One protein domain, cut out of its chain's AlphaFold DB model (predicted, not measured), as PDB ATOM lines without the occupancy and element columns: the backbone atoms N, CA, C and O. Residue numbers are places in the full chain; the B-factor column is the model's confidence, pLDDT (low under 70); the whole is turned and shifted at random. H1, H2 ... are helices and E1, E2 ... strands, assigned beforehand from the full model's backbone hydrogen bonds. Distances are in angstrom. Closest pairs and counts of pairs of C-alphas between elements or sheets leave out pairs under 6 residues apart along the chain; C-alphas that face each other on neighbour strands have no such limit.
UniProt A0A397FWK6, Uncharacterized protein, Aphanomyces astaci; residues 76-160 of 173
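Overview. This is residues 76 to 160 of the 173 residues of an uncharacterized protein of Aphanomyces astaci (UniProt A0A397FWK6). A small two-stranded hairpin, E1 and E2, stands at one end of the model and a long helix, H2, makes an arm at the other; between them a winding stretch with no named element, residues 101 to 140, makes most of the body, and the short helix H1 comes before the hairpin. Residues 147 to 160 stick out free. The printed part has 85 residues, with the order H1, E1, E2, H2, an antiparallel sheet E1 - E2 and a mixed class, 38 residues being in named elements, under half. It is only just loose, close to extended: the radius of gyration of the C-alphas is 17.5 A and the spans are 60 by 23 by 20 A.

Along the chain. Find C-alpha 76 at (-10.828, 47.948, -15.398); from there H1, residues 76 to 83, runs 13.0 A. Next come E1, residues 86 to 90, 11.2 A long, and E2, residues 95 to 100, 15.0 A long. H2, residues 141 to 159, runs 26.8 A from (10.090, 34.727, -4.012) to (-0.645, 12.300, 6.038).

Arrangement. Look first at the hairpin of E1 and E2, antiparallel at 128 degrees, where N 88 and O 97 are 2.9 A apart and N 99 and O 86 3.0 A, within hydrogen-bond range. Residues 99 to 100 of E2 also pair antiparallel with residues 103 to 104. H1 and E2 are only just apart, closest 8.4 A; H2 is apart from H1 and E1. In H2 every O i to N i+4 pair is within hydrogen-bond range; in H1 0 of 4 are, but 3 of 5 O i to N i+3 pairs.

Size, cuts and confidence. The C-alphas farthest apart, Ser 94 and Gly 160, are 60.8 A apart. The printed part has no cut, and E2 to H2 is a long link of 40 residues. Confidence is under 70 at residues 76 to 88, 96 and 98 to 103.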
ATOM      1  N   LEU A  76     -11.613  46.958 -16.123       50.34
ATOM      2  CA  LEU A  76     -10.828  47.948 -15.398       50.34
ATOM      3  C   LEU A  76     -11.584  48.596 -14.225       50.34
ATOM      4  O   LEU A  76     -10.989  48.908 -13.194       50.34
ATOM      5  N   HIS A  77     -12.891  48.820 -14.397       45.94
ATOM      6  CA  HIS A  77     -13.758  49.405 -13.374       45.94
ATOM      7  C   HIS A  77     -13.996  48.439 -12.205       45.94
ATOM      8  O   HIS A  77     -14.076  48.879 -11.057       45.94
ATOM      9  N   HIS A  78     -14.038  47.133 -12.475       48.00
ATOM     10  CA  HIS A  78     -14.139  46.101 -11.438       48.00
ATOM     11  C   HIS A  78     -12.828  45.881 -10.670       48.00
ATOM     12  O   HIS A  78     -12.847  45.459  -9.516       48.00
ATOM     13  N   GLU A  79     -11.689  46.214 -11.273       49.06
ATOM     14  CA  GLU A  79     -10.361  45.974 -10.708       49.06
ATOM     15  C   GLU A  79      -9.950  46.981  -9.613       49.06
ATOM     16  O   GLU A  79      -9.229  46.622  -8.684       49.06
ATOM     17  N   ILE A  80     -10.448  48.221  -9.630       51.72
ATOM     18  CA  ILE A  80     -10.161  49.196  -8.551       51.72
ATOM     19  C   ILE A  80     -11.021  48.924  -7.300       51.72
ATOM     20  O   ILE A  80     -10.641  49.260  -6.176       51.72
ATOM     21  N   TYR A  81     -12.138  48.208  -7.470       48.34
ATOM     22  CA  TYR A  81     -13.049  47.816  -6.390       48.34
ATOM     23  C   TYR A  81     -12.393  46.911  -5.329       48.34
ATOM     24  O   TYR A  81     -12.880  46.819  -4.204       48.34
ATOM     25  N   ALA A  82     -11.267  46.266  -5.656       47.62
ATOM     26  CA  ALA A  82     -10.580  45.321  -4.776       47.62
ATOM     27  C   ALA A  82      -9.824  45.973  -3.599       47.62
ATOM     28  O   ALA A  82      -9.343  45.257  -2.723       47.62
ATOM     29  N   LEU A  83      -9.706  47.306  -3.559       52.31
ATOM     30  CA  LEU A  83      -8.927  48.028  -2.539       52.31
ATOM     31  C   LEU A  83      -9.760  48.971  -1.661       52.31
ATOM     32  O   LEU A  83      -9.202  49.761  -0.903       52.31
ATOM     33  N   GLY A  84     -11.092  48.904  -1.749       51.53
ATOM     34  CA  GLY A  84     -11.987  49.717  -0.917       51.53
ATOM     35  C   GLY A  84     -12.030  51.204  -1.285       51.53
ATOM     36  O   GLY A  84     -12.704  51.975  -0.605       51.53
ATOM     37  N   GLY A  85     -11.358  51.612  -2.366       57.31
ATOM     38  CA  GLY A  85     -11.564  52.926  -2.959       57.31
ATOM     39  C   GLY A  85     -12.968  53.018  -3.521       57.31
ATOM     40  O   GLY A  85     -13.453  52.081  -4.150       57.31
ATOM     41  N   LYS A  86     -13.628  54.145  -3.283       61.44
ATOM     42  CA  LYS A  86     -14.846  54.517  -3.996       61.44
ATOM     43  C   LYS A  86     -14.505  55.713  -4.864       61.44
ATOM     44  O   LYS A  86     -13.678  56.551  -4.499       61.44
ATOM     45  N   LYS A  87     -15.112  55.770  -6.045       65.56
ATOM     46  CA  LYS A  87     -15.058  56.982  -6.849       65.56
ATOM     47  C   LYS A  87     -15.945  58.000  -6.143       65.56
ATOM     48  O   LYS A  87     -17.138  57.766  -5.969       65.56
ATOM     49  N   GLU A  88     -15.337  59.060  -5.642       69.94
ATOM     50  CA  GLU A  88     -16.010  60.068  -4.836       69.94
ATOM     51  C   GLU A  88     -15.682  61.453  -5.381       69.94
ATOM     52  O   GLU A  88     -14.615  61.705  -5.950       69.94
ATOM     53  N   TRP A  89     -16.620  62.380  -5.202       72.75
ATOM     54  CA  TRP A  89     -16.356  63.777  -5.497       72.75
ATOM     55  C   TRP A  89     -15.295  64.311  -4.530       72.75
ATOM     56  O   TRP A  89     -15.428  64.201  -3.307       72.75
ATOM     57  N   CYS A  90     -14.231  64.899  -5.070       75.06
ATOM     58  CA  CYS A  90     -13.219  65.572  -4.271       75.06
ATOM     59  C   CYS A  90     -13.417  67.083  -4.341       75.06
ATOM     60  O   CYS A  90     -13.250  67.687  -5.400       75.06
ATOM     61  N   SER A  91     -13.718  67.700  -3.196       74.19
ATOM     62  CA  SER A  91     -13.879  69.154  -3.088       74.19
ATOM     63  C   SER A  91     -12.590  69.923  -3.398       74.19
ATOM     64  O   SER A  91     -12.668  71.048  -3.874       74.19
ATOM     65  N   SER A  92     -11.415  69.323  -3.177       75.69
ATOM     66  CA  SER A  92     -10.117  69.958  -3.451       75.69
ATOM     67  C   SER A  92      -9.768  69.982  -4.941       75.69
ATOM     68  O   SER A  92      -9.131  70.918  -5.409       75.69
ATOM     69  N   CYS A  93     -10.197  68.968  -5.701       73.94
ATOM     70  CA  CYS A  93      -9.893  68.849  -7.131       73.94
ATOM     71  C   CYS A  93     -11.063  69.229  -8.045       73.94
ATOM     72  O   CYS A  93     -10.900  69.241  -9.266       73.94
ATOM     73  N   SER A  94     -12.247  69.485  -7.476       75.62
ATOM     74  CA  SER A  94     -13.495  69.783  -8.198       75.62
ATOM     75  C   SER A  94     -13.832  68.763  -9.296       75.62
ATOM     76  O   SER A  94     -14.414  69.108 -10.325       75.62
ATOM     77  N   LYS A  95     -13.414  67.507  -9.106       74.44
ATOM     78  CA  LYS A  95     -13.575  66.393 -10.047       74.44
ATOM     79  C   LYS A  95     -13.810  65.096  -9.278       74.44
ATOM     80  O   LYS A  95     -13.339  64.933  -8.151       74.44
ATOM     81  N   GLU A  96     -14.518  64.169  -9.912       68.81
ATOM     82  CA  GLU A  96     -14.773  62.830  -9.383       68.81
ATOM     83  C   GLU A  96     -13.564  61.917  -9.644       68.81
ATOM     84  O   GLU A  96     -13.212  61.670 -10.801       68.81
ATOM     85  N   HIS A  97     -12.934  61.405  -8.588       71.31
ATOM     86  CA  HIS A  97     -11.793  60.488  -8.683       71.31
ATOM     87  C   HIS A  97     -11.787  59.494  -7.513       71.31
ATOM     88  O   HIS A  97     -12.654  59.535  -6.642       71.31
ATOM     89  N   TRP A  98     -10.846  58.553  -7.512       67.31
ATOM     90  CA  TRP A  98     -10.765  57.530  -6.470       67.31
ATOM     91  C   TRP A  98     -10.250  58.115  -5.158       67.31
ATOM     92  O   TRP A  98      -9.128  58.612  -5.090       67.31
ATOM     93  N   ARG A  99     -11.075  58.033  -4.113       67.94
ATOM     94  CA  ARG A  99     -10.692  58.398  -2.748       67.94
ATOM     95  C   ARG A  99     -10.713  57.144  -1.886       67.94
ATOM     96  O   ARG A  99     -11.628  56.323  -1.975       67.94
ATOM     97  N   VAL A 100      -9.696  56.994  -1.046       61.69
ATOM     98  CA  VAL A 100      -9.645  55.968   0.000       61.69
ATOM     99  C   VAL A 100      -9.500  56.708   1.323       61.69
ATOM    100  O   VAL A 100      -8.607  57.536   1.475       61.69
ATOM    101  N   SER A 101     -10.410  56.460   2.266       60.50
ATOM    102  CA  SER A 101     -10.366  57.042   3.621       60.50
ATOM    103  C   SER A 101     -10.328  58.581   3.688       60.50
ATOM    104  O   SER A 101      -9.836  59.145   4.659       60.50
ATOM    105  N   GLY A 102     -10.854  59.279   2.674       63.91
ATOM    106  CA  GLY A 102     -10.889  60.747   2.626       63.91
ATOM    107  C   GLY A 102      -9.634  61.411   2.051       63.91
ATOM    108  O   GLY A 102      -9.654  62.621   1.811       63.91
ATOM    109  N   GLU A 103      -8.580  60.657   1.739       69.19
ATOM    110  CA  GLU A 103      -7.389  61.190   1.078       69.19
ATOM    111  C   GLU A 103      -7.609  61.365  -0.431       69.19
ATOM    112  O   GLU A 103      -8.323  60.598  -1.083       69.19
ATOM    113  N   CYS A 104      -7.019  62.425  -0.982       72.81
ATOM    114  CA  CYS A 104      -7.059  62.741  -2.403       72.81
ATOM    115  C   CYS A 104      -5.763  62.258  -3.057       72.81
ATOM    116  O   CYS A 104      -4.694  62.801  -2.785       72.81
ATOM    117  N   TRP A 105      -5.858  61.263  -3.938       72.75
ATOM    118  CA  TRP A 105      -4.700  60.687  -4.628       72.75
ATOM    119  C   TRP A 105      -4.641  61.042  -6.117       72.75
ATOM    120  O   TRP A 105      -3.890  60.425  -6.863       72.75
ATOM    121  N   MET A 106      -5.397  62.054  -6.553       70.44
ATOM    122  CA  MET A 106      -5.506  62.444  -7.965       70.44
ATOM    123  C   MET A 106      -4.153  62.664  -8.659       70.44
ATOM    124  O   MET A 106      -3.964  62.267  -9.804       70.44
ATOM    125  N   GLU A 107      -3.196  63.276  -7.962       71.50
ATOM    126  CA  GLU A 107      -1.865  63.581  -8.506       71.50
ATOM    127  C   GLU A 107      -0.842  62.457  -8.280       71.50
ATOM    128  O   GLU A 107       0.293  62.547  -8.743       71.50
ATOM    129  N   GLN A 108      -1.220  61.382  -7.581       75.81
ATOM    130  CA  GLN A 108      -0.324  60.259  -7.325       75.81
ATOM    131  C   GLN A 108      -0.219  59.386  -8.573       75.81
ATOM    132  O   GLN A 108      -1.200  58.782  -9.009       75.81
ATOM    133  N   PHE A 109       0.989  59.314  -9.134       78.25
ATOM    134  CA  PHE A 109       1.304  58.438 -10.254       78.25
ATOM    135  C   PHE A 109       1.712  57.050  -9.756       78.25
ATOM    136  O   PHE A 109       2.660  56.889  -8.982       78.25
ATOM    137  N   CYS A 110       1.040  56.025 -10.264       81.50
ATOM    138  CA  CYS A 110       1.416  54.642 -10.041       81.50
ATOM    139  C   CYS A 110       2.378  54.152 -11.130       81.50
ATOM    140  O   CYS A 110       2.008  54.043 -12.304       81.50
ATOM    141  N   SER A 111       3.582  53.734 -10.732       81.25
ATOM    142  CA  SER A 111       4.589  53.194 -11.655       81.25
ATOM    143  C   SER A 111       4.220  51.819 -12.231       81.25
ATOM    144  O   SER A 111       4.638  51.488 -13.341       81.25
ATOM    145  N   LEU A 112       3.388  51.036 -11.532       81.94
ATOM    146  CA  LEU A 112       3.003  49.677 -11.936       81.94
ATOM    147  C   LEU A 112       1.893  49.641 -12.995       81.94
ATOM    148  O   LEU A 112       1.929  48.831 -13.922       81.94
ATOM    149  N   CYS A 113       0.873  50.495 -12.867       79.31
ATOM    150  CA  CYS A 113      -0.228  50.565 -13.833       79.31
ATOM    151  C   CYS A 113      -0.108  51.744 -14.807       79.31
ATOM    152  O   CYS A 113      -0.887  51.792 -15.759       79.31
ATOM    153  N   LYS A 114       0.870  52.642 -14.597       80.62
ATOM    154  CA  LYS A 114       1.097  53.871 -15.374       80.62
ATOM    155  C   LYS A 114      -0.140  54.776 -15.423       80.62
ATOM    156  O   LYS A 114      -0.447  55.356 -16.463       80.62
ATOM    157  N   ARG A 115      -0.881  54.849 -14.315       74.62
ATOM    158  CA  ARG A 115      -2.067  55.704 -14.158       74.62
ATOM    159  C   ARG A 115      -1.929  56.594 -12.940       74.62
ATOM    160  O   ARG A 115      -1.176  56.276 -12.023       74.62
ATOM    161  N   ASN A 116      -2.690  57.675 -12.969       73.31
ATOM    162  CA  ASN A 116      -2.877  58.559 -11.832       73.31
ATOM    163  C   ASN A 116      -4.032  58.043 -10.953       73.31
ATOM    164  O   ASN A 116      -4.665  57.044 -11.303       73.31
ATOM    165  N   ASP A 117      -4.303  58.732  -9.844       70.50
ATOM    166  CA  ASP A 117      -5.402  58.479  -8.897       70.50
ATOM    167  C   ASP A 117      -5.140  57.436  -7.793       70.50
ATOM    168  O   ASP A 117      -6.036  57.180  -6.987       70.50
ATOM    169  N   HIS A 118      -3.944  56.839  -7.701       76.19
ATOM    170  CA  HIS A 118      -3.573  55.996  -6.556       76.19
ATOM    171  C   HIS A 118      -2.049  55.809  -6.414       76.19
ATOM    172  O   HIS A 118      -1.328  55.797  -7.415       76.19
ATOM    173  N   PRO A 119      -1.535  55.591  -5.190       77.88
ATOM    174  CA  PRO A 119      -0.127  55.288  -4.984       77.88
ATOM    175  C   PRO A 119       0.205  53.852  -5.426       77.88
ATOM    176  O   PRO A 119      -0.668  52.994  -5.613       77.88
ATOM    177  N   THR A 120       1.496  53.599  -5.642       78.81
ATOM    178  CA  THR A 120       1.984  52.338  -6.222       78.81
ATOM    179  C   THR A 120       1.746  51.138  -5.304       78.81
ATOM    180  O   THR A 120       1.385  50.066  -5.783       78.81
ATOM    181  N   ASP A 121       1.873  51.318  -3.991       76.19
ATOM    182  CA  ASP A 121       1.649  50.290  -2.967       76.19
ATOM    183  C   ASP A 121       0.176  49.858  -2.864       76.19
ATOM    184  O   ASP A 121      -0.127  48.724  -2.491       76.19
ATOM    185  N   LYS A 122      -0.743  50.751  -3.242       76.81
ATOM    186  CA  LYS A 122      -2.181  50.493  -3.372       76.81
ATOM    187  C   LYS A 122      -2.578  50.242  -4.824       76.81
ATOM    188  O   LYS A 122      -3.713  50.487  -5.211       76.81
ATOM    189  N   CYS A 123      -1.667  49.786  -5.679       80.50
ATOM    190  CA  CYS A 123      -2.055  49.354  -7.012       80.50
ATOM    191  C   CYS A 123      -2.643  47.944  -6.960       80.50
ATOM    192  O   CYS A 123      -2.088  47.061  -6.315       80.50
ATOM    193  N   ILE A 124      -3.686  47.661  -7.744       78.06
ATOM    194  CA  ILE A 124      -4.132  46.272  -7.945       78.06
ATOM    195  C   ILE A 124      -3.024  45.380  -8.528       78.06
ATOM    196  O   ILE A 124      -3.020  44.169  -8.308       78.06
ATOM    197  N   LYS A 125      -2.087  45.958  -9.284       82.44
ATOM    198  CA  LYS A 125      -0.928  45.243  -9.823       82.44
ATOM    199  C   LYS A 125       0.210  45.117  -8.813       82.44
ATOM    200  O   LYS A 125       1.196  44.476  -9.143       82.44
ATOM    201  N   ALA A 126       0.107  45.700  -7.621       84.94
ATOM    202  CA  ALA A 126       1.130  45.564  -6.596       84.94
ATOM    203  C   ALA A 126       1.072  44.187  -5.935       84.94
ATOM    204  O   ALA A 126       0.000  43.662  -5.624       84.94
ATOM    205  N   CYS A 127       2.245  43.607  -5.705       85.88
ATOM    206  CA  CYS A 127       2.397  42.474  -4.811       85.88
ATOM    207  C   CYS A 127       2.060  42.909  -3.379       85.88
ATOM    208  O   CYS A 127       2.633  43.871  -2.873       85.88
ATOM    209  N   GLN A 128       1.149  42.191  -2.718       83.38
ATOM    210  CA  GLN A 128       0.716  42.502  -1.349       83.38
ATOM    211  C   GLN A 128       1.702  42.012  -0.276       83.38
ATOM    212  O   GLN A 128       1.611  42.425   0.877       83.38
ATOM    213  N   PHE A 129       2.632  41.130  -0.650       84.62
ATOM    214  CA  PHE A 129       3.534  40.447   0.282       84.62
ATOM    215  C   PHE A 129       4.901  41.124   0.408       84.62
ATOM    216  O   PHE A 129       5.559  40.993   1.435       84.62
ATOM    217  N   CYS A 130       5.335  41.848  -0.624       82.94
ATOM    218  CA  CYS A 130       6.687  42.391  -0.709       82.94
ATOM    219  C   CYS A 130       6.709  43.901  -0.457       82.94
ATOM    220  O   CYS A 130       5.859  44.640  -0.954       82.94
ATOM    221  N   LYS A 131       7.725  44.364   0.278       84.56
ATOM    222  CA  LYS A 131       8.075  45.782   0.429       84.56
ATOM    223  C   LYS A 131       9.567  45.945   0.091       84.56
ATOM    224  O   LYS A 131      10.372  45.335   0.790       84.56
ATOM    225  N   PRO A 132       9.954  46.735  -0.932       79.81
ATOM    226  CA  PRO A 132       9.108  47.533  -1.827       79.81
ATOM    227  C   PRO A 132       8.179  46.677  -2.704       79.81
ATOM    228  O   PRO A 132       8.484  45.534  -3.040       79.81
ATOM    229  N   THR A 133       7.017  47.232  -3.052       81.88
ATOM    230  CA  THR A 133       6.006  46.533  -3.855       81.88
ATOM    231  C   THR A 133       6.451  46.430  -5.311       81.88
ATOM    232  O   THR A 133       6.690  47.452  -5.955       81.88
ATOM    233  N   HIS A 134       6.506  45.211  -5.840       85.00
ATOM    234  CA  HIS A 134       6.745  44.932  -7.260       85.00
ATOM    235  C   HIS A 134       5.437  44.562  -7.974       85.00
ATOM    236  O   HIS A 134       4.368  44.503  -7.356       85.00
ATOM    237  N   ASN A 135       5.504  44.303  -9.279       83.31
ATOM    238  CA  ASN A 135       4.346  43.847 -10.035       83.31
ATOM    239  C   ASN A 135       3.975  42.414  -9.618       83.31
ATOM    240  O   ASN A 135       4.810  41.517  -9.661       83.31
ATOM    241  N   LYS A 136       2.721  42.165  -9.241       83.56
ATOM    242  CA  LYS A 136       2.241  40.840  -8.814       83.56
ATOM    243  C   LYS A 136       2.303  39.772  -9.911       83.56
ATOM    244  O   LYS A 136       2.197  38.594  -9.598       83.56
ATOM    245  N   TYR A 137       2.400  40.183 -11.177       81.31
ATOM    246  CA  TYR A 137       2.564  39.271 -12.313       81.31
ATOM    247  C   TYR A 137       4.032  38.894 -12.563       81.31
ATOM    248  O   TYR A 137       4.303  38.016 -13.376       81.31
ATOM    249  N   GLU A 138       4.975  39.555 -11.888       84.81
ATOM    250  CA  GLU A 138       6.386  39.174 -11.892       84.81
ATOM    251  C   GLU A 138       6.655  38.099 -10.835       84.81
ATOM    252  O   GLU A 138       5.875  37.901  -9.897       84.81
ATOM    253  N   ARG A 139       7.782  37.398 -10.992       84.31
ATOM    254  CA  ARG A 139       8.229  36.370 -10.051       84.31
ATOM    255  C   ARG A 139       8.357  36.968  -8.647       84.31
ATOM    256  O   ARG A 139       8.990  38.003  -8.461       84.31
ATOM    257  N   CYS A 140       7.763  36.292  -7.669       87.94
ATOM    258  CA  CYS A 140       7.719  36.722  -6.276       87.94
ATOM    259  C   CYS A 140       8.242  35.600  -5.380       87.94
ATOM    260  O   CYS A 140       7.530  34.627  -5.140       87.94
ATOM    261  N   GLU A 141       9.464  35.743  -4.871       87.69
ATOM    262  CA  GLU A 141      10.090  34.727  -4.012       87.69
ATOM    263  C   GLU A 141       9.274  34.479  -2.738       87.69
ATOM    264  O   GLU A 141       9.035  33.334  -2.362       87.69
ATOM    265  N   THR A 142       8.754  35.541  -2.117       86.25
ATOM    266  CA  THR A 142       7.899  35.439  -0.928       86.25
ATOM    267  C   THR A 142       6.623  34.648  -1.215       86.25
ATOM    268  O   THR A 142       6.214  33.815  -0.411       86.25
ATOM    269  N   LEU A 143       5.989  34.870  -2.371       85.00
ATOM    270  CA  LEU A 143       4.797  34.117  -2.760       85.00
ATOM    271  C   LEU A 143       5.134  32.648  -3.034       85.00
ATOM    272  O   LEU A 143       4.380  31.772  -2.622       85.00
ATOM    273  N   GLU A 144       6.263  32.369  -3.687       88.00
ATOM    274  CA  GLU A 144       6.738  31.000  -3.915       88.00
ATOM    275  C   GLU A 144       7.002  30.268  -2.594       88.00
ATOM    276  O   GLU A 144       6.584  29.120  -2.437       88.00
ATOM    277  N   GLN A 145       7.612  30.940  -1.614       89.00
ATOM    278  CA  GLN A 145       7.808  30.399  -0.269       89.00
ATOM    279  C   GLN A 145       6.473  30.138   0.438       89.00
ATOM    280  O   GLN A 145       6.283  29.060   0.997       89.00
ATOM    281  N   ILE A 146       5.518  31.072   0.370       87.75
ATOM    282  CA  ILE A 146       4.177  30.893   0.952       87.75
ATOM    283  C   ILE A 146       3.469  29.689   0.323       87.75
ATOM    284  O   ILE A 146       2.885  28.874   1.038       87.75
ATOM    285  N   ILE A 147       3.528  29.550  -1.005       87.44
ATOM    286  CA  ILE A 147       2.948  28.406  -1.715       87.44
ATOM    287  C   ILE A 147       3.645  27.116  -1.283       87.44
ATOM    288  O   ILE A 147       2.964  26.146  -0.961       87.44
ATOM    289  N   SER A 148       4.977  27.106  -1.202       88.88
ATOM    290  CA  SER A 148       5.751  25.947  -0.750       88.88
ATOM    291  C   SER A 148       5.339  25.504   0.657       88.88
ATOM    292  O   SER A 148       4.938  24.353   0.844       88.88
ATOM    293  N   VAL A 149       5.324  26.421   1.626       89.69
ATOM    294  CA  VAL A 149       4.904  26.130   3.004       89.69
ATOM    295  C   VAL A 149       3.462  25.633   3.037       89.69
ATOM    296  O   VAL A 149       3.171  24.632   3.686       89.69
ATOM    297  N   ARG A 150       2.557  26.271   2.291       88.44
ATOM    298  CA  ARG A 150       1.160  25.839   2.211       88.44
ATOM    299  C   ARG A 150       1.035  24.419   1.664       88.44
ATOM    300  O   ARG A 150       0.340  23.606   2.262       88.44
ATOM    301  N   THR A 151       1.718  24.104   0.565       90.12
ATOM    302  CA  THR A 151       1.689  22.754  -0.020       90.12
ATOM    303  C   THR A 151       2.257  21.706   0.933       90.12
ATOM    304  O   THR A 151       1.714  20.607   1.025       90.12
ATOM    305  N   TYR A 152       3.295  22.056   1.695       87.88
ATOM    306  CA  TYR A 152       3.856  21.190   2.725       87.88
ATOM    307  C   TYR A 152       2.859  20.934   3.863       87.88
ATOM    308  O   TYR A 152       2.625  19.781   4.222       87.88
ATOM    309  N   LEU A 153       2.206  21.979   4.380       87.25
ATOM    310  CA  LEU A 153       1.177  21.847   5.416       87.25
ATOM    311  C   LEU A 153      -0.029  21.031   4.928       87.25
ATOM    312  O   LEU A 153      -0.533  20.179   5.656       87.25
ATOM    313  N   GLU A 154      -0.464  21.229   3.682       87.94
ATOM    314  CA  GLU A 154      -1.530  20.430   3.067       87.94
ATOM    315  C   GLU A 154      -1.127  18.951   2.921       87.94
ATOM    316  O   GLU A 154      -1.956  18.061   3.126       87.94
ATOM    317  N   ALA A 155       0.139  18.662   2.604       86.94
ATOM    318  CA  ALA A 155       0.659  17.296   2.560       86.94
ATOM    319  C   ALA A 155       0.717  16.657   3.958       86.94
ATOM    320  O   ALA A 155       0.306  15.507   4.120       86.94
ATOM    321  N   LEU A 156       1.154  17.406   4.976       86.00
ATOM    322  CA  LEU A 156       1.156  16.942   6.364       86.00
ATOM    323  C   LEU A 156      -0.255  16.634   6.863       86.00
ATOM    324  O   LEU A 156      -0.474  15.552   7.410       86.00
ATOM    325  N   ALA A 157      -1.215  17.524   6.591       84.81
ATOM    326  CA  ALA A 157      -2.621  17.326   6.924       84.81
ATOM    327  C   ALA A 157      -3.188  16.052   6.277       84.81
ATOM    328  O   ALA A 157      -3.853  15.265   6.945       84.81
ATOM    329  N   LYS A 158      -2.863  15.789   5.004       85.44
ATOM    330  CA  LYS A 158      -3.258  14.545   4.314       85.44
ATOM    331  C   LYS A 158      -2.602  13.293   4.903       85.44
ATOM    332  O   LYS A 158      -3.194  12.223   4.852       85.44
ATOM    333  N   SER A 159      -1.389  13.417   5.440       82.06
ATOM    334  CA  SER A 159      -0.645  12.300   6.038       82.06
ATOM    335  C   SER A 159      -0.991  12.019   7.505       82.06
ATOM    336  O   SER A 159      -0.476  11.051   8.061       82.06
ATOM    337  N   GLY A 160      -1.831  12.849   8.137       75.00
ATOM    338  CA  GLY A 160      -2.184  12.722   9.556       75.00
ATOM    339  C   GLY A 160      -1.060  13.093  10.531       75.00
ATOM    340  O   GLY A 160      -1.151  12.758  11.702       75.00
TER     341      GLY A 160